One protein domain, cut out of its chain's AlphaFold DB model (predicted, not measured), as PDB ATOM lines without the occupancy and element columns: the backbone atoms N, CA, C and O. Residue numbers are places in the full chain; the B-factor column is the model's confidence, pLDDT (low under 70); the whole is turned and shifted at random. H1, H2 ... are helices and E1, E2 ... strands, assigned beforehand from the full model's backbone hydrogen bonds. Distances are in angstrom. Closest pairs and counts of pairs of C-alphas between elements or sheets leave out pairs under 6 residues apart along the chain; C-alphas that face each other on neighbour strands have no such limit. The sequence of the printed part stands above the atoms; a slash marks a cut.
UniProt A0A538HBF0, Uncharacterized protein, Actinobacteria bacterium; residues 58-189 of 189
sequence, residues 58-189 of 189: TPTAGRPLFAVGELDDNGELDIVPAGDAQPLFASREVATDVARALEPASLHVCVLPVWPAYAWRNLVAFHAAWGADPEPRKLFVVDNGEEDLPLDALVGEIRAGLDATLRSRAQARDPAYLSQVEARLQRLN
ATOM      1  N   THR A  58     102.816 127.354  65.110       91.50
ATOM      2  CA  THR A  58     102.699 127.950  63.782       91.50
ATOM      3  C   THR A  58     102.810 129.469  63.893       91.50
ATOM      4  O   THR A  58     102.100 130.044  64.722       91.50
ATOM      5  N   PRO A  59     103.643 130.120  63.060       90.94
ATOM      6  CA  PRO A  59     103.724 131.571  63.016       90.94
ATOM      7  C   PRO A  59     102.376 132.246  62.781       90.94
ATOM      8  O   PRO A  59     101.570 131.795  61.967       90.94
ATOM      9  N   THR A  60     102.154 133.347  63.494       88.50
ATOM     10  CA  THR A  60     100.969 134.207  63.365       88.50
ATOM     11  C   THR A  60     101.410 135.664  63.233       88.50
ATOM     12  O   THR A  60     102.602 135.956  63.300       88.50
ATOM     13  N   ALA A  61     100.473 136.586  63.000       85.81
ATOM     14  CA  ALA A  61     100.807 138.004  62.920       85.81
ATOM     15  C   ALA A  61     101.422 138.507  64.241       85.81
ATOM     16  O   ALA A  61     100.926 138.186  65.319       85.81
ATOM     17  N   GLY A  62     102.477 139.320  64.142       88.62
ATOM     18  CA  GLY A  62     103.183 139.887  65.292       88.62
ATOM     19  C   GLY A  62     104.493 139.170  65.619       88.62
ATOM     20  O   GLY A  62     105.143 138.591  64.747       88.62
ATOM     21  N   ARG A  63     104.909 139.264  66.885       91.94
ATOM     22  CA  ARG A  63     106.115 138.617  67.419       91.94
ATOM     23  C   ARG A  63     105.719 137.424  68.296       91.94
ATOM     24  O   ARG A  63     104.637 137.459  68.886       91.94
ATOM     25  N   PRO A  64     106.561 136.381  68.395       96.38
ATOM     26  CA  PRO A  64     106.372 135.374  69.428       96.38
ATOM     27  C   PRO A  64     106.435 136.027  70.814       96.38
ATOM     28  O   PRO A  64     107.122 137.029  71.010       96.38
ATOM     29  N   LEU A  65     105.714 135.435  71.758       97.06
ATOM     30  CA  LEU A  65     105.799 135.766  73.176       97.06
ATOM     31  C   LEU A  65     106.726 134.765  73.866       97.06
ATOM     32  O   LEU A  65     107.147 133.778  73.267       97.06
ATOM     33  N   PHE A  66     107.017 134.983  75.137       97.88
ATOM     34  CA  PHE A  66     107.861 134.112  75.938       97.88
ATOM     35  C   PHE A  66     107.030 133.375  76.980       97.88
ATOM     36  O   PHE A  66     106.153 133.951  77.614       97.88
ATOM     37  N   ALA A  67     107.316 132.094  77.166       97.88
ATOM     38  CA  ALA A  67     106.766 131.282  78.238       97.88
ATOM     39  C   ALA A  67     107.904 130.722  79.092       97.88
ATOM     40  O   ALA A  67     109.001 130.458  78.592       97.88
ATOM     41  N   VAL A  68     107.623 130.491  80.371       96.81
ATOM     42  CA  VAL A  68     108.488 129.666  81.220       96.81
ATOM     43  C   VAL A  68     108.226 128.196  80.889       96.81
ATOM     44  O   VAL A  68     107.077 127.771  80.748       96.81
ATOM     45  N   GLY A  69     109.294 127.419  80.743       95.81
ATOM     46  CA  GLY A  69     109.249 125.993  80.438       95.81
ATOM     47  C   GLY A  69     110.281 125.187  81.217       95.81
ATOM     48  O   GLY A  69     111.079 125.742  81.972       95.81
ATOM     49  N   GLU A  70     110.283 123.875  81.000       95.00
ATOM     50  CA  GLU A  70     111.333 122.964  81.455       95.00
ATOM     51  C   GLU A  70     111.995 122.274  80.260       95.00
ATOM     52  O   GLU A  70     111.316 121.842  79.328       95.00
ATOM     53  N   LEU A  71     113.322 122.160  80.325       95.31
ATOM     54  CA  LEU A  71     114.138 121.305  79.470       95.31
ATOM     55  C   LEU A  71     114.745 120.200  80.337       95.31
ATOM     56  O   LEU A  71     115.657 120.454  81.135       95.31
ATOM     57  N   ASP A  72     114.219 118.986  80.204       90.88
ATOM     58  CA  ASP A  72     114.704 117.840  80.974       90.88
ATOM     59  C   ASP A  72     116.060 117.316  80.456       90.88
ATOM     60  O   ASP A  72     116.584 117.769  79.436       90.88
ATOM     61  N   ASP A  73     116.659 116.369  81.181       89.31
ATOM     62  CA  ASP A  73     117.953 115.776  80.809       89.31
ATOM     63  C   ASP A  73     117.900 114.937  79.520       89.31
ATOM     64  O   ASP A  73     118.937 114.689  78.901       89.31
ATOM     65  N   ASN A  74     116.707 114.523  79.085       88.44
ATOM     66  CA  ASN A  74     116.507 113.798  77.829       88.44
ATOM     67  C   ASN A  74     116.396 114.749  76.628       88.44
ATOM     68  O   ASN A  74     116.429 114.308  75.478       88.44
ATOM     69  N   GLY A  75     116.305 116.056  76.880       87.62
ATOM     70  CA  GLY A  75     116.150 117.075  75.856       87.62
ATOM     71  C   GLY A  75     114.696 117.364  75.480       87.62
ATOM     72  O   GLY A  75     114.479 118.024  74.460       87.62
ATOM     73  N   GLU A  76     113.727 116.884  76.264       90.50
ATOM     74  CA  GLU A  76     112.309 117.177  76.070       90.50
ATOM     75  C   GLU A  76     111.966 118.569  76.604       90.50
ATOM     76  O   GLU A  76     112.397 118.974  77.687       90.50
ATOM     77  N   LEU A  77     111.186 119.299  75.804       92.69
ATOM     78  CA  LEU A  77     110.763 120.670  76.068       92.69
ATOM     79  C   LEU A  77     109.255 120.751  76.232       92.69
ATOM     80  O   LEU A  77     108.516 120.480  75.277       92.69
ATOM     81  N   ASP A  78     108.838 121.272  77.382       91.62
ATOM     82  CA  ASP A  78     107.446 121.589  77.677       91.62
ATOM     83  C   ASP A  78     107.323 122.966  78.332       91.62
ATOM     84  O   ASP A  78     108.156 123.369  79.147       91.62
ATOM     85  N   ILE A  79     106.246 123.685  78.013       94.69
ATOM     86  CA  ILE A  79     105.903 124.914  78.734       94.69
ATOM     87  C   ILE A  79     105.227 124.565  80.066       94.69
ATOM     88  O   ILE A  79     104.547 123.539  80.201       94.69
ATOM     89  N   VAL A  80     105.430 125.416  81.068       92.81
ATOM     90  CA  VAL A  80     104.923 125.214  82.427       92.81
ATOM     91  C   VAL A  80     103.749 126.169  82.666       92.81
ATOM     92  O   VAL A  80     103.913 127.379  82.484       92.81
ATOM     93  N   PRO A  81     102.567 125.664  83.064       93.19
ATOM     94  CA  PRO A  81     101.478 126.520  83.514       93.19
ATOM     95  C   PRO A  81     101.719 127.010  84.949       93.19
ATOM     96  O   PRO A  81     102.330 126.319  85.770       93.19
ATOM     97  N   ALA A  82     101.197 128.188  85.274       92.81
ATOM     98  CA  ALA A  82     101.111 128.693  86.638       92.81
ATOM     99  C   ALA A  82      99.756 128.270  87.224       92.81
ATOM    100  O   ALA A  82      98.736 128.910  86.968       92.81
ATOM    101  N   GLY A  83      99.725 127.153  87.958       88.75
ATOM    102  CA  GLY A  83      98.466 126.534  88.370       88.75
ATOM    103  C   GLY A  83      97.633 126.097  87.161       88.75
ATOM    104  O   GLY A  83      98.054 125.236  86.391       88.75
ATOM    105  N   ASP A  84      96.452 126.690  86.999       88.38
ATOM    106  CA  ASP A  84      95.528 126.407  85.901       88.38
ATOM    107  C   ASP A  84      95.578 127.442  84.764       88.38
ATOM    108  O   ASP A  84      94.779 127.353  83.827       88.38
ATOM    109  N   ALA A  85      96.515 128.393  84.830       92.25
ATOM    110  CA  ALA A  85      96.728 129.432  83.834       92.25
ATOM    111  C   ALA A  85      98.068 129.285  83.099       92.25
ATOM    112  O   ALA A  85      99.020 128.674  83.583       92.25
ATOM    113  N   GLN A  86      98.153 129.881  81.913       94.81
ATOM    114  CA  GLN A  86      99.351 129.957  81.092       94.81
ATOM    115  C   GLN A  86      99.758 131.429  80.916       94.81
ATOM    116  O   GLN A  86      99.289 132.086  79.984       94.81
ATOM    117  N   PRO A  87     100.636 131.955  81.787       95.12
ATOM    118  CA  PRO A  87     101.189 133.289  81.610       95.12
ATOM    119  C   PRO A  87     102.158 133.304  80.424       95.12
ATOM    120  O   PRO A  87     102.945 132.367  80.235       95.12
ATOM    121  N   LEU A  88     102.097 134.378  79.641       96.50
ATOM    122  CA  LEU A  88     103.031 134.707  78.570       96.50
ATOM    123  C   LEU A  88     103.648 136.083  78.826       96.50
ATOM    124  O   LEU A  88     103.029 136.942  79.437       96.50
ATOM    125  N   PHE A  89     104.847 136.320  78.316       96.31
ATOM    126  CA  PHE A  89     105.564 137.580  78.485       96.31
ATOM    127  C   PHE A  89     105.915 138.156  77.114       96.31
ATOM    128  O   PHE A  89     106.384 137.436  76.234       96.31
ATOM    129  N   ALA A  90     105.692 139.444  76.913       94.75
ATOM    130  CA  ALA A  90     106.169 140.196  75.763       94.75
ATOM    131  C   ALA A  90     107.678 140.468  75.865       94.75
ATOM    132  O   ALA A  90     108.370 140.449  74.848       94.75
ATOM    133  N   SER A  91     108.203 140.674  77.078       93.75
ATOM    134  CA  SER A  91     109.631 140.852  77.332       93.75
ATOM    135  C   SER A  91     110.310 139.541  77.718       93.75
ATOM    136  O   SER A  91     109.967 138.887  78.709       93.75
ATOM    137  N   ARG A  92     111.370 139.193  76.979       93.81
ATOM    138  CA  ARG A  92     112.269 138.093  77.351       93.81
ATOM    139  C   ARG A  92     112.923 138.339  78.703       93.81
ATOM    140  O   ARG A  92     113.145 137.389  79.449       93.81
ATOM    141  N   GLU A  93     113.272 139.588  79.004       93.44
ATOM    142  CA  GLU A  93     113.963 139.944  80.244       93.44
ATOM    143  C   GLU A  93     113.072 139.645  81.448       93.44
ATOM    144  O   GLU A  93     113.500 138.928  82.351       93.44
ATOM    145  N   VAL A  94     111.797 140.048  81.387       94.44
ATOM    146  CA  VAL A  94     110.807 139.742  82.430       94.44
ATOM    147  C   VAL A  94     110.635 138.228  82.574       94.44
ATOM    148  O   VAL A  94     110.754 137.701  83.680       94.44
ATOM    149  N   ALA A  95     110.449 137.495  81.469       95.75
ATOM    150  CA  ALA A  95     110.355 136.033  81.512       95.75
ATOM    151  C   ALA A  95     111.604 135.375  82.127       95.75
ATOM    152  O   ALA A  95     111.498 134.395  82.864       95.75
ATOM    153  N   THR A  96     112.791 135.913  81.833       94.94
ATOM    154  CA  THR A  96     114.076 135.410  82.339       94.94
ATOM    155  C   THR A  96     114.224 135.661  83.831       94.94
ATOM    156  O   THR A  96     114.694 134.779  84.548       94.94
ATOM    157  N   ASP A  97     113.805 136.822  84.325       94.62
ATOM    158  CA  ASP A  97     113.849 137.125  85.754       94.62
ATOM    159  C   ASP A  97     112.870 136.249  86.546       94.62
ATOM    160  O   ASP A  97     113.232 135.722  87.603       94.62
ATOM    161  N   VAL A  98     111.680 135.977  85.992       94.62
ATOM    162  CA  VAL A  98     110.757 134.975  86.552       94.62
ATOM    163  C   VAL A  98     111.395 133.586  86.559       94.62
ATOM    164  O   VAL A  98     111.411 132.930  87.600       94.62
ATOM    165  N   ALA A  99     111.963 133.145  85.434       94.69
ATOM    166  CA  ALA A  99     112.609 131.839  85.311       94.69
ATOM    167  C   ALA A  99     113.772 131.656  86.305       94.69
ATOM    168  O   ALA A  99     113.874 130.613  86.951       94.69
ATOM    169  N   ARG A 100     114.617 132.677  86.486       93.50
ATOM    170  CA  ARG A 100     115.720 132.667  87.463       93.50
ATOM    171  C   ARG A 100     115.223 132.522  88.894       93.50
ATOM    172  O   ARG A 100     115.808 131.783  89.679       93.50
ATOM    173  N   ALA A 101     114.126 133.190  89.236       91.88
ATOM    174  CA  ALA A 101     113.556 133.093  90.573       91.88
ATOM    175  C   ALA A 101     112.996 131.690  90.896       91.88
ATOM    176  O   ALA A 101     112.778 131.385  92.068       91.88
ATOM    177  N   LEU A 102     112.788 130.840  89.884       92.50
ATOM    178  CA  LEU A 102     112.304 129.461  90.013       92.50
ATOM    179  C   LEU A 102     113.426 128.412  90.069       92.50
ATOM    180  O   LEU A 102     113.139 127.232  90.271       92.50
ATOM    181  N   GLU A 103     114.698 128.808  89.944       87.94
ATOM    182  CA  GLU A 103     115.839 127.884  90.045       87.94
ATOM    183  C   GLU A 103     115.859 127.026  91.323       87.94
ATOM    184  O   GLU A 103     116.230 125.853  91.223       87.94
ATOM    185  N   PRO A 104     115.441 127.525  92.508       87.31
ATOM    186  CA  PRO A 104     115.349 126.685  93.701       87.31
ATOM    187  C   PRO A 104     114.334 125.538  93.581       87.31
ATOM    188  O   PRO A 104     114.455 124.550  94.303       87.31
ATOM    189  N   ALA A 105     113.332 125.667  92.704       85.88
ATOM    190  CA  ALA A 105     112.294 124.661  92.489       85.88
ATOM    191  C   ALA A 105     112.702 123.618  91.440       85.88
ATOM    192  O   ALA A 105     112.375 122.441  91.580       85.88
ATOM    193  N   SER A 106     113.400 124.045  90.384       87.62
ATOM    194  CA  SER A 106     113.871 123.163  89.315       87.62
ATOM    195  C   SER A 106     115.081 123.769  88.602       87.62
ATOM    196  O   SER A 106     115.082 124.928  88.187       87.62
ATOM    197  N   LEU A 107     116.119 122.955  88.395       86.69
ATOM    198  CA  LEU A 107     117.290 123.347  87.602       86.69
ATOM    199  C   LEU A 107     117.005 123.330  86.091       86.69
ATOM    200  O   LEU A 107     117.771 123.909  85.319       86.69
ATOM    201  N   HIS A 108     115.896 122.705  85.680       92.75
ATOM    202  CA  HIS A 108     115.489 122.518  84.287       92.75
ATOM    203  C   HIS A 108     114.728 123.705  83.702       92.75
ATOM    204  O   HIS A 108     114.416 123.698  82.512       92.75
ATOM    205  N   VAL A 109     114.432 124.722  84.515       94.56
ATOM    206  CA  VAL A 109     113.687 125.901  84.073       94.56
ATOM    207  C   VAL A 109     114.427 126.604  82.930       94.56
ATOM    208  O   VAL A 109     115.659 126.715  82.938       94.56
ATOM    209  N   CYS A 110     113.664 127.068  81.943       96.00
ATOM    210  CA  CYS A 110     114.133 127.844  80.799       96.00
ATOM    211  C   CYS A 110     113.041 128.789  80.270       96.00
ATOM    212  O   CYS A 110     111.873 128.688  80.648       96.00
ATOM    213  N   VAL A 111     113.431 129.712  79.385       96.62
ATOM    214  CA  VAL A 111     112.519 130.625  78.682       96.62
ATOM    215  C   VAL A 111     112.404 130.201  77.225       96.62
ATOM    216  O   VAL A 111     113.415 130.029  76.540       96.62
ATOM    217  N   LEU A 112     111.170 130.057  76.748       96.81
ATOM    218  CA  LEU A 112     110.859 129.543  75.420       96.81
ATOM    219  C   LEU A 112     110.065 130.583  74.620       96.81
ATOM    220  O   LEU A 112     109.035 131.047  75.111       96.81
ATOM    221  N   PRO A 113     110.483 130.932  73.389       97.38
ATOM    222  CA  PRO A 113     109.637 131.683  72.478       97.38
ATOM    223  C   PRO A 113     108.482 130.790  72.005       97.38
ATOM    224  O   PRO A 113     108.677 129.636  71.614       97.38
ATOM    225  N   VAL A 114     107.262 131.315  72.035       97.38
ATOM    226  CA  VAL A 114     106.034 130.594  71.699       97.38
ATOM    227  C   VAL A 114     105.056 131.488  70.948       97.38
ATOM    228  O   VAL A 114     104.919 132.682  71.213       97.38
ATOM    229  N   TRP A 115     104.317 130.888  70.024       96.44
ATOM    230  CA  TRP A 115     103.146 131.517  69.428       96.44
ATOM    231  C   TRP A 115     101.926 131.326  70.341       96.44
ATOM    232  O   TRP A 115     101.732 130.217  70.850       96.44
ATOM    233  N   PRO A 116     101.052 132.338  70.523       93.31
ATOM    234  CA  PRO A 116      99.911 132.244  71.443       93.31
ATOM    235  C   PRO A 116      99.011 131.026  71.197       93.31
ATOM    236  O   PRO A 116      98.578 130.363  72.136       93.31
ATOM    237  N   ALA A 117      98.798 130.655  69.930       93.12
ATOM    238  CA  ALA A 117      98.012 129.476  69.566       93.12
ATOM    239  C   ALA A 117      98.620 128.153  70.078       93.12
ATOM    240  O   ALA A 117      97.892 127.206  70.380       93.12
ATOM    241  N   TYR A 118      99.950 128.069  70.189       94.62
ATOM    242  CA  TYR A 118     100.624 126.912  70.780       94.62
ATOM    243  C   TYR A 118     100.398 126.849  72.288       94.62
ATOM    244  O   TYR A 118     100.032 125.795  72.806       94.62
ATOM    245  N   ALA A 119     100.555 127.984  72.973       93.75
ATOM    246  CA  ALA A 119     100.308 128.092  74.405       93.75
ATOM    247  C   ALA A 119      98.845 127.771  74.758       93.75
ATOM    248  O   ALA A 119      98.592 127.016  75.695       93.75
ATOM    249  N   TRP A 120      97.890 128.232  73.942       93.38
ATOM    250  CA  TRP A 120      96.478 127.868  74.070       93.38
ATOM    251  C   TRP A 120      96.254 126.357  73.969       93.38
ATOM    252  O   TRP A 120      95.631 125.759  74.838       93.38
ATOM    253  N   ARG A 121      96.801 125.709  72.935       92.31
ATOM    254  CA  ARG A 121      96.692 124.250  72.775       92.31
ATOM    255  C   ARG A 121      97.287 123.487  73.954       92.31
ATOM    256  O   ARG A 121      96.728 122.470  74.350       92.31
ATOM    257  N   ASN A 122      98.412 123.956  74.489       90.94
ATOM    258  CA  ASN A 122      99.020 123.355  75.671       90.94
ATOM    259  C   ASN A 122      98.099 123.475  76.891       90.94
ATOM    260  O   ASN A 122      97.893 122.497  77.602       90.94
ATOM    261  N   LEU A 123      97.492 124.647  77.091       91.50
ATOM    262  CA  LEU A 123      96.533 124.880  78.166       91.50
ATOM    263  C   LEU A 123      95.279 124.004  78.016       91.50
ATOM    264  O   LEU A 123      94.831 123.405  78.990       91.50
ATOM    265  N   VAL A 124      94.753 123.859  76.797       90.88
ATOM    266  CA  VAL A 124      93.650 122.931  76.489       90.88
ATOM    267  C   VAL A 124      94.027 121.496  76.836       90.88
ATOM    268  O   VAL A 124      93.263 120.823  77.518       90.88
ATOM    269  N   ALA A 125      95.204 121.032  76.415       88.50
ATOM    270  CA  ALA A 125      95.667 119.683  76.731       88.50
ATOM    271  C   ALA A 125      95.831 119.472  78.245       88.50
ATOM    272  O   ALA A 125      95.469 118.414  78.758       88.50
ATOM    273  N   PHE A 126      96.329 120.486  78.960       86.62
ATOM    274  CA  PHE A 126      96.443 120.460  80.413       86.62
ATOM    275  C   PHE A 126      95.073 120.306  81.081       86.62
ATOM    276  O   PHE A 126      94.890 119.370  81.849       86.62
ATOM    277  N   HIS A 127      94.094 121.158  80.760       87.12
ATOM    278  CA  HIS A 127      92.743 121.095  81.346       87.12
ATOM    279  C   HIS A 127      91.988 119.816  80.967       87.12
ATOM    280  O   HIS A 127      91.355 119.199  81.825       87.12
ATOM    281  N   ALA A 128      92.137 119.349  79.725       87.75
ATOM    282  CA  ALA A 128      91.531 118.103  79.266       87.75
ATOM    283  C   ALA A 128      92.003 116.885  80.081       87.75
ATOM    284  O   ALA A 128      91.205 115.987  80.350       87.75
ATOM    285  N   ALA A 129      93.261 116.868  80.540       84.31
ATOM    286  CA  ALA A 129      93.774 115.812  81.418       84.31
ATOM    287  C   ALA A 129      93.056 115.754  82.783       84.31
ATOM    288  O   ALA A 129      93.047 114.706  83.426       84.31
ATOM    289  N   TRP A 130      92.418 116.852  83.198       82.00
ATOM    290  CA  TRP A 130      91.620 116.962  84.422       82.00
ATOM    291  C   TRP A 130      90.106 116.888  84.169       82.00
ATOM    292  O   TRP A 130      89.325 117.073  85.098       82.00
ATOM    293  N   GLY A 131      89.677 116.629  82.928       84.62
ATOM    294  CA  GLY A 131      88.258 116.630  82.557       84.62
ATOM    295  C   GLY A 131      87.598 118.009  82.668       84.62
ATOM    296  O   GLY A 131      86.393 118.085  82.894       84.62
ATOM    297  N   ALA A 132      88.385 119.080  82.549       85.00
ATOM    298  CA  ALA A 132      87.923 120.460  82.605       85.00
ATOM    299  C   ALA A 132      88.104 121.161  81.251       85.00
ATOM    300  O   ALA A 132      88.965 120.783  80.452       85.00
ATOM    301  N   ASP A 133      87.320 122.213  81.025       83.06
ATOM    302  CA  ASP A 133      87.500 123.113  79.888       83.06
ATOM    303  C   ASP A 133      88.325 124.339  80.314       83.06
ATOM    304  O   ASP A 133      88.027 124.960  81.342       83.06
ATOM    305  N   PRO A 134      89.353 124.733  79.541       83.62
ATOM    306  CA  PRO A 134      90.088 125.956  79.824       83.62
ATOM    307  C   PRO A 134      89.223 127.182  79.515       83.62
ATOM    308  O   PRO A 134      88.536 127.255  78.495       83.62
ATOM    309  N   GLU A 135      89.327 128.212  80.348       84.38
ATOM    310  CA  GLU A 135      88.732 129.513  80.049       84.38
ATOM    311  C   GLU A 135      89.741 130.382  79.277       84.38
ATOM    312  O   GLU A 135      90.905 130.437  79.678       84.38
ATOM    313  N   PRO A 136      89.338 131.126  78.228       81.56
ATOM    314  CA  PRO A 136      90.255 131.960  77.441       81.56
ATOM    315  C   PRO A 136      91.090 132.946  78.265       81.56
ATOM    316  O   PRO A 136      92.269 133.132  77.986       81.56
ATOM    317  N   ARG A 137      90.510 133.510  79.334       83.88
ATOM    318  CA  ARG A 137      91.192 134.432  80.263       83.88
ATOM    319  C   ARG A 137      92.373 133.811  81.016       83.88
ATOM    320  O   ARG A 137      93.152 134.533  81.618       83.88
ATOM    321  N   LYS A 138      92.505 132.482  81.000       86.81
ATOM    322  CA  LYS A 138      93.621 131.761  81.620       86.81
ATOM    323  C   LYS A 138      94.875 131.758  80.741       86.81
ATOM    324  O   LYS A 138      95.899 131.259  81.183       86.81
ATOM    325  N   LEU A 139      94.820 132.307  79.527       90.81
ATOM    326  CA  LEU A 139      95.987 132.640  78.713       90.81
ATOM    327  C   LEU A 139      96.081 134.166  78.616       90.81
ATOM    328  O   LEU A 139      95.212 134.792  78.013       90.81
ATOM    329  N   PHE A 140      97.126 134.761  79.182       91.19
ATOM    330  CA  PHE A 140      97.269 136.219  79.232       91.19
ATOM    331  C   PHE A 140      98.734 136.651  79.144       91.19
ATOM    332  O   PHE A 140      99.644 135.851  79.375       91.19
ATOM    333  N   VAL A 141      98.948 137.912  78.764       92.75
ATOM    334  CA  VAL A 141     100.278 138.514  78.639       92.75
ATOM    335  C   VAL A 141     100.537 139.394  79.853       92.75
ATOM    336  O   VAL A 141      99.784 140.323  80.107       92.75
ATOM    337  N   VAL A 142     101.594 139.092  80.595       90.62
ATOM    338  CA  VAL A 142     101.863 139.641  81.934       90.62
ATOM    339  C   VAL A 142     102.292 141.108  81.896       90.62
ATOM    340  O   VAL A 142     101.945 141.899  82.762       90.62
ATOM    341  N   ASP A 143     103.080 141.473  80.897       90.31
ATOM    342  CA  ASP A 143     103.779 142.751  80.763       90.31
ATOM    343  C   ASP A 143     103.319 143.522  79.513       90.31
ATOM    344  O   ASP A 143     104.076 144.299  78.931       90.31
ATOM    345  N   ASN A 144     102.061 143.330  79.098       84.00
ATOM    346  CA  ASN A 144     101.449 144.077  77.991       84.00
ATOM    347  C   ASN A 144     100.983 145.495  78.383       84.00
ATOM    348  O   ASN A 144     100.619 146.273  77.504       84.00
ATOM    349  N   GLY A 145     101.000 145.832  79.677       71.56
ATOM    350  CA  GLY A 145     100.571 147.134  80.195       71.56
ATOM    351  C   GLY A 145      99.054 147.356  80.190       71.56
ATOM    352  O   GLY A 145      98.624 148.495  80.355       71.56
ATOM    353  N   GLU A 146      98.254 146.304  79.987       72.56
ATOM    354  CA  GLU A 146      96.784 146.378  79.963       72.56
ATOM    355  C   GLU A 146      96.141 146.052  81.319       72.56
ATOM    356  O   GLU A 146      94.946 146.281  81.494       72.56
ATOM    357  N   GLU A 147      96.904 145.518  82.278       68.19
ATOM    358  CA  GLU A 147      96.382 145.180  83.602       68.19
ATOM    359  C   GLU A 147      96.418 146.365  84.574       68.19
ATOM    360  O   GLU A 147      97.406 147.092  84.673       68.19
ATOM    361  N   ASP A 148      95.350 146.500  85.366       70.19
ATOM    362  CA  ASP A 148      95.244 147.491  86.447       70.19
ATOM    363  C   ASP A 148      96.172 147.171  87.641       70.19
ATOM    364  O   ASP A 148      96.344 147.990  88.550       70.19
ATOM    365  N   LEU A 149      96.761 145.969  87.668       72.44
ATOM    366  CA  LEU A 149      97.665 145.511  88.719       72.44
ATOM    367  C   LEU A 149      99.113 145.955  88.452       72.44
ATOM    368  O   LEU A 149      99.598 145.854  87.325       72.44
ATOM    369  N   PRO A 150      99.864 146.373  89.491       84.44
ATOM    370  CA  PRO A 150     101.297 146.596  89.356       84.44
ATOM    371  C   PRO A 150     102.009 145.320  88.891       84.44
ATOM    372  O   PRO A 150     101.844 144.261  89.504       84.44
ATOM    373  N   LEU A 151     102.855 145.442  87.863       83.25
ATOM    374  CA  LEU A 151     103.589 144.323  87.261       83.25
ATOM    375  C   LEU A 151     104.324 143.466  88.304       83.25
ATOM    376  O   LEU A 151     104.269 142.242  88.240       83.25
ATOM    377  N   ASP A 152     104.948 144.089  89.304       85.19
ATOM    378  CA  ASP A 152     105.683 143.380  90.359       85.19
ATOM    379  C   ASP A 152     104.785 142.461  91.204       85.19
ATOM    380  O   ASP A 152     105.204 141.370  91.603       85.19
ATOM    381  N   ALA A 153     103.545 142.884  91.475       85.56
ATOM    382  CA  ALA A 153     102.583 142.084  92.229       85.56
ATOM    383  C   ALA A 153     102.119 140.881  91.398       85.56
ATOM    384  O   ALA A 153     102.173 139.746  91.876       85.56
ATOM    385  N   LEU A 154     101.767 141.123  90.131       85.75
ATOM    386  CA  LEU A 154     101.361 140.085  89.185       85.75
ATOM    387  C   LEU A 154     102.476 139.049  88.967       85.75
ATOM    388  O   LEU A 154     102.249 137.842  89.059       85.75
ATOM    389  N   VAL A 155     103.714 139.507  88.764       88.62
ATOM    390  CA  VAL A 155     104.900 138.646  88.659       88.62
ATOM    391  C   VAL A 155     105.101 137.816  89.933       88.62
ATOM    392  O   VAL A 155     105.453 136.635  89.854       88.62
ATOM    393  N   GLY A 156     104.853 138.401  91.108       87.62
ATOM    394  CA  GLY A 156     104.910 137.702  92.390       87.62
ATOM    395  C   GLY A 156     103.942 136.517  92.473       87.62
ATOM    396  O   GLY A 156     104.355 135.422  92.867       87.62
ATOM    397  N   GLU A 157     102.689 136.718  92.064       89.44
ATOM    398  CA  GLU A 157     101.657 135.672  92.042       89.44
ATOM    399  C   GLU A 157     101.963 134.585  91.010       89.44
ATOM    400  O   GLU A 157     101.935 133.392  91.328       89.44
ATOM    401  N   ILE A 158     102.350 134.981  89.797       90.81
ATOM    402  CA  ILE A 158     102.720 134.054  88.722       90.81
ATOM    403  C   ILE A 158     103.878 133.162  89.147       90.81
ATOM    404  O   ILE A 158     103.842 131.947  88.939       90.81
ATOM    405  N   ARG A 159     104.896 133.740  89.789       92.38
ATOM    406  CA  ARG A 159     106.030 132.976  90.306       92.38
ATOM    407  C   ARG A 159     105.584 131.941  91.338       92.38
ATOM    408  O   ARG A 159     106.063 130.812  91.288       92.38
ATOM    409  N   ALA A 160     104.680 132.298  92.252       92.56
ATOM    410  CA  ALA A 160     104.158 131.350  93.235       92.56
ATOM    411  C   ALA A 160     103.390 130.197  92.561       92.56
ATOM    412  O   ALA A 160     103.583 129.036  92.921       92.56
ATOM    413  N   GLY A 161     102.580 130.504  91.542       92.88
ATOM    414  CA  GLY A 161     101.872 129.496  90.749       92.88
ATOM    415  C   GLY A 161     102.815 128.556  89.990       92.88
ATOM    416  O   GLY A 161     102.614 127.342  90.004       92.88
ATOM    417  N   LEU A 162     103.866 129.092  89.364       93.69
ATOM    418  CA  LEU A 162     104.881 128.298  88.664       93.69
ATOM    419  C   LEU A 162     105.676 127.401  89.626       93.69
ATOM    420  O   LEU A 162     105.854 126.219  89.338       93.69
ATOM    421  N   ASP A 163     106.119 127.924  90.776       93.56
ATOM    422  CA  ASP A 163     106.827 127.145  91.808       93.56
ATOM    423  C   ASP A 163     105.971 125.969  92.301       93.56
ATOM    424  O   ASP A 163     106.452 124.835  92.359       93.56
ATOM    425  N   ALA A 164     104.684 126.210  92.570       92.19
ATOM    426  CA  ALA A 164     103.753 125.157  92.961       92.19
ATOM    427  C   ALA A 164     103.636 124.067  91.881       92.19
ATOM    428  O   ALA A 164     103.797 122.883  92.192       92.19
ATOM    429  N   THR A 165     103.437 124.449  90.612       92.00
ATOM    430  CA  THR A 165     103.373 123.496  89.490       92.00
ATOM    431  C   THR A 165     104.649 122.658  89.386       92.00
ATOM    432  O   THR A 165     104.574 121.434  89.249       92.00
ATOM    433  N   LEU A 166     105.823 123.294  89.463       91.44
ATOM    434  CA  LEU A 166     107.118 122.617  89.354       91.44
ATOM    435  C   LEU A 166     107.321 121.605  90.487       91.44
ATOM    436  O   LEU A 166     107.692 120.459  90.233       91.44
ATOM    437  N   ARG A 167     107.003 121.980  91.731       89.56
ATOM    438  CA  ARG A 167     107.095 121.064  92.880       89.56
ATOM    439  C   ARG A 167     106.150 119.877  92.746       89.56
ATOM    440  O   ARG A 167     106.561 118.746  93.006       89.56
ATOM    441  N   SER A 168     104.910 120.101  92.308       86.62
ATOM    442  CA  SER A 168     103.954 119.015  92.067       86.62
ATOM    443  C   SER A 168     104.430 118.068  90.964       86.62
ATOM    444  O   SER A 168     104.340 116.851  91.123       86.62
ATOM    445  N   ARG A 169     104.997 118.597  89.873       87.19
ATOM    446  CA  ARG A 169     105.607 117.778  88.811       87.19
ATOM    447  C   ARG A 169     106.792 116.961  89.321       87.19
ATOM    448  O   ARG A 169     106.897 115.785  88.982       87.19
ATOM    449  N   ALA A 170     107.657 117.552  90.146       85.81
ATOM    450  CA  ALA A 170     108.785 116.847  90.747       85.81
ATOM    451  C   ALA A 170     108.315 115.682  91.636       85.81
ATOM    452  O   ALA A 170     108.810 114.568  91.494       85.81
ATOM    453  N   GLN A 171     107.301 115.903  92.479       85.94
ATOM    454  CA  GLN A 171     106.695 114.847  93.301       85.94
ATOM    455  C   GLN A 171     106.059 113.739  92.455       85.94
ATOM    456  O   GLN A 171     106.231 112.562  92.755       85.94
ATOM    457  N   ALA A 172     105.368 114.091  91.367       83.75
ATOM    458  CA  ALA A 172     104.764 113.114  90.458       83.75
ATOM    459  C   ALA A 172     105.795 112.221  89.741       83.75
ATOM    460  O   ALA A 172     105.431 111.179  89.202       83.75
ATOM    461  N   ARG A 173     107.074 112.617  89.730       83.12
ATOM    462  CA  ARG A 173     108.192 111.839  89.180       83.12
ATOM    463  C   ARG A 173     109.000 111.104  90.256       83.12
ATOM    464  O   ARG A 173     109.884 110.335  89.895       83.12
ATOM    465  N   ASP A 174     108.718 111.321  91.543       86.38
ATOM    466  CA  ASP A 174     109.426 110.687  92.661       86.38
ATOM    467  C   ASP A 174     108.836 109.293  92.967       86.38
ATOM    468  O   ASP A 174     107.715 109.194  93.479       86.38
ATOM    469  N   PRO A 175     109.585 108.195  92.727       87.88
ATOM    470  CA  PRO A 175     109.101 106.841  92.990       87.88
ATOM    471  C   PRO A 175     108.721 106.597  94.454       87.88
ATOM    472  O   PRO A 175     107.805 105.818  94.734       87.88
ATOM    473  N   ALA A 176     109.402 107.250  95.402       88.94
ATOM    474  CA  ALA A 176     109.105 107.102  96.822       88.94
ATOM    475  C   ALA A 176     107.763 107.754  97.170       88.94
ATOM    476  O   ALA A 176     106.965 107.173  97.911       88.94
ATOM    477  N   TYR A 177     107.490 108.933  96.611       85.94
ATOM    478  CA  TYR A 177     106.205 109.606  96.762       85.94
ATOM    479  C   TYR A 177     105.068 108.802  96.122       85.94
ATOM    480  O   TYR A 177     104.050 108.559  96.773       85.94
ATOM    481  N   LEU A 178     105.257 108.312  94.894       88.38
ATOM    482  CA  LEU A 178     104.267 107.481  94.201       88.38
ATOM    483  C   LEU A 178     103.932 106.212  94.995       88.38
ATOM    484  O   LEU A 178     102.758 105.913  95.210       88.38
ATOM    485  N   SER A 179     104.947 105.541  95.545       88.94
ATOM    486  CA  SER A 179     104.756 104.360  96.401       88.94
ATOM    487  C   SER A 179     103.936 104.682  97.663       88.94
ATOM    488  O   SER A 179     103.109 103.881  98.101       88.94
ATOM    489  N   GLN A 180     104.128 105.866  98.261       89.81
ATOM    490  CA  GLN A 180     103.328 106.316  99.408       89.81
ATOM    491  C   GLN A 180     101.871 106.598  99.027       89.81
ATOM    492  O   GLN A 180     100.967 106.290  99.809       89.81
ATOM    493  N   VAL A 181     101.636 107.196  97.857       86.69
ATOM    494  CA  VAL A 181     100.285 107.462  97.343       86.69
ATOM    495  C   VAL A 181      99.549 106.149  97.080       86.69
ATOM    496  O   VAL A 181      98.435 105.980  97.575       86.69
ATOM    497  N   GLU A 182     100.181 105.191  96.400       89.00
ATOM    498  CA  GLU A 182      99.614 103.858  96.162       89.00
ATOM    499  C   GLU A 182      99.251 103.150  97.471       89.00
ATOM    500  O   GLU A 182      98.129 102.668  97.628       89.00
ATOM    501  N   ALA A 183     100.153 103.164  98.457       88.69
ATOM    502  CA  ALA A 183      99.896 102.569  99.766       88.69
ATOM    503  C   ALA A 183      98.727 103.236 100.516       88.69
ATOM    504  O   ALA A 183      98.029 102.571 101.282       88.69
ATOM    505  N   ARG A 184      98.495 104.543 100.328       90.06
ATOM    506  CA  ARG A 184      97.327 105.242 100.898       90.06
ATOM    507  C   ARG A 184      96.040 104.868 100.171       90.06
ATOM    508  O   ARG A 184      95.045 104.610 100.840       90.06
ATOM    509  N   LEU A 185      96.065 104.798  98.841       88.38
ATOM    510  CA  LEU A 185      94.910 104.387  98.037       88.38
ATOM    511  C   LEU A 185      94.482 102.950  98.359       88.38
ATOM    512  O   LEU A 185      93.295 102.690  98.518       88.38
ATOM    513  N   GLN A 186      95.436 102.038  98.559       88.19
ATOM    514  CA  GLN A 186      95.166 100.658  98.982       88.19
ATOM    515  C   GLN A 186      94.542 100.538 100.381       88.19
ATOM    516  O   GLN A 186      93.966  99.505 100.684       88.19
ATOM    517  N   ARG A 187      94.673 101.554 101.246       83.69
ATOM    518  CA  ARG A 187      94.036 101.578 102.579       83.69
ATOM    519  C   ARG A 187      92.631 102.180 102.565       83.69
ATOM    520  O   ARG A 187      91.931 102.083 103.569       83.69
ATOM    521  N   LEU A 188      92.277 102.884 101.490       79.06
ATOM    522  CA  LEU A 188      90.970 103.519 101.304       79.06
ATOM    523  C   LEU A 188      89.992 102.619 100.533       79.06
ATOM    524  O   LEU A 188      88.788 102.851 100.613       79.06
ATOM    525  N   ASN A 189      90.518 101.623  99.814       55.84
ATOM    526  CA  ASN A 189      89.777 100.539  99.167       55.84
ATOM    527  C   ASN A 189      89.725  99.299 100.064       55.84
ATOM    528  O   ASN A 189      88.747  98.533  99.927       55.84
TER     529      ASN A 189
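This is residues 58 to 189 of the 189 residues of an uncharacterized protein of Actinobacteria bacterium (UniProt A0A538HBF0). Two small sheets, E2-E1-E4 and E3-E5, form a compact body with H1 packed on one side of it and H2 on another, while long H3 runs past it. Residues 173 to 180 and 182 to 189, mostly H4, stick out as an arm. The 132 printed residues hold E1 E2 E3 H1 E4 H2 E5 H3 H4, a mixed class; E2-E1-E4 is antiparallel, E3-E5 parallel. The whole is compact, with a radius of gyration of the C-alphas of 16.1 A, yet elongated, 52 by 32 by 31 A.

Inner strand E1, residues 65 to 71, has edge strands E2, residues 77 to 79, and E4, residues 109 to 114, as antiparallel neighbours; N 70 and O 78, and N 67 and O 112, are within hydrogen-bond range at 2.9 A. E1 and E2 form a hairpin. H1, residues 92 to 101, is on this sheet at a height of 8.8 A, making two layers, a helix on one face of a sheet. E3, residues 86 to 88, and E5, residues 139 to 141, are parallel neighbours, with N 88 and O 140 within hydrogen-bond range at 2.9 A. The closest C-alphas of E1 and E3, Ala 67 and Leu 88, are 5.1 A apart. H2, residues 116 to 129, only grazes the larger sheet; its closest C-alpha pair with E3 is Leu 123 and Gln 86, 6.5 A. H3, residues 151 to 172, only just touches H1, with 3 pairs of C-alphas within 8 A, the closest Arg 159 and Val 98, 6.4 A. H4, residues 175 to 188, and H3 touch only at the corner, and only just, with 3 such pairs, the closest Gln 171 and Tyr 177, 6.3 A; they are about perpendicular at 77 degrees. Every O i to N i+4 pair is within hydrogen-bond range in H1, H2 and H3, and 9 of 10 in H4.

E1 begins at C-alpha 65 (105.799, 135.766, 73.176) and spans 17.8 A. H3 spans 31.4 A, H2 and H4 20.2 A each. H4 ends at C-alpha 188 (90.970, 103.519, 101.304).

The C-alphas farthest apart, Ala 61 and Arg 187, are 54.3 A apart. The printed part has no cut and no long link; residues 147 and 189 have pLDDT under 70.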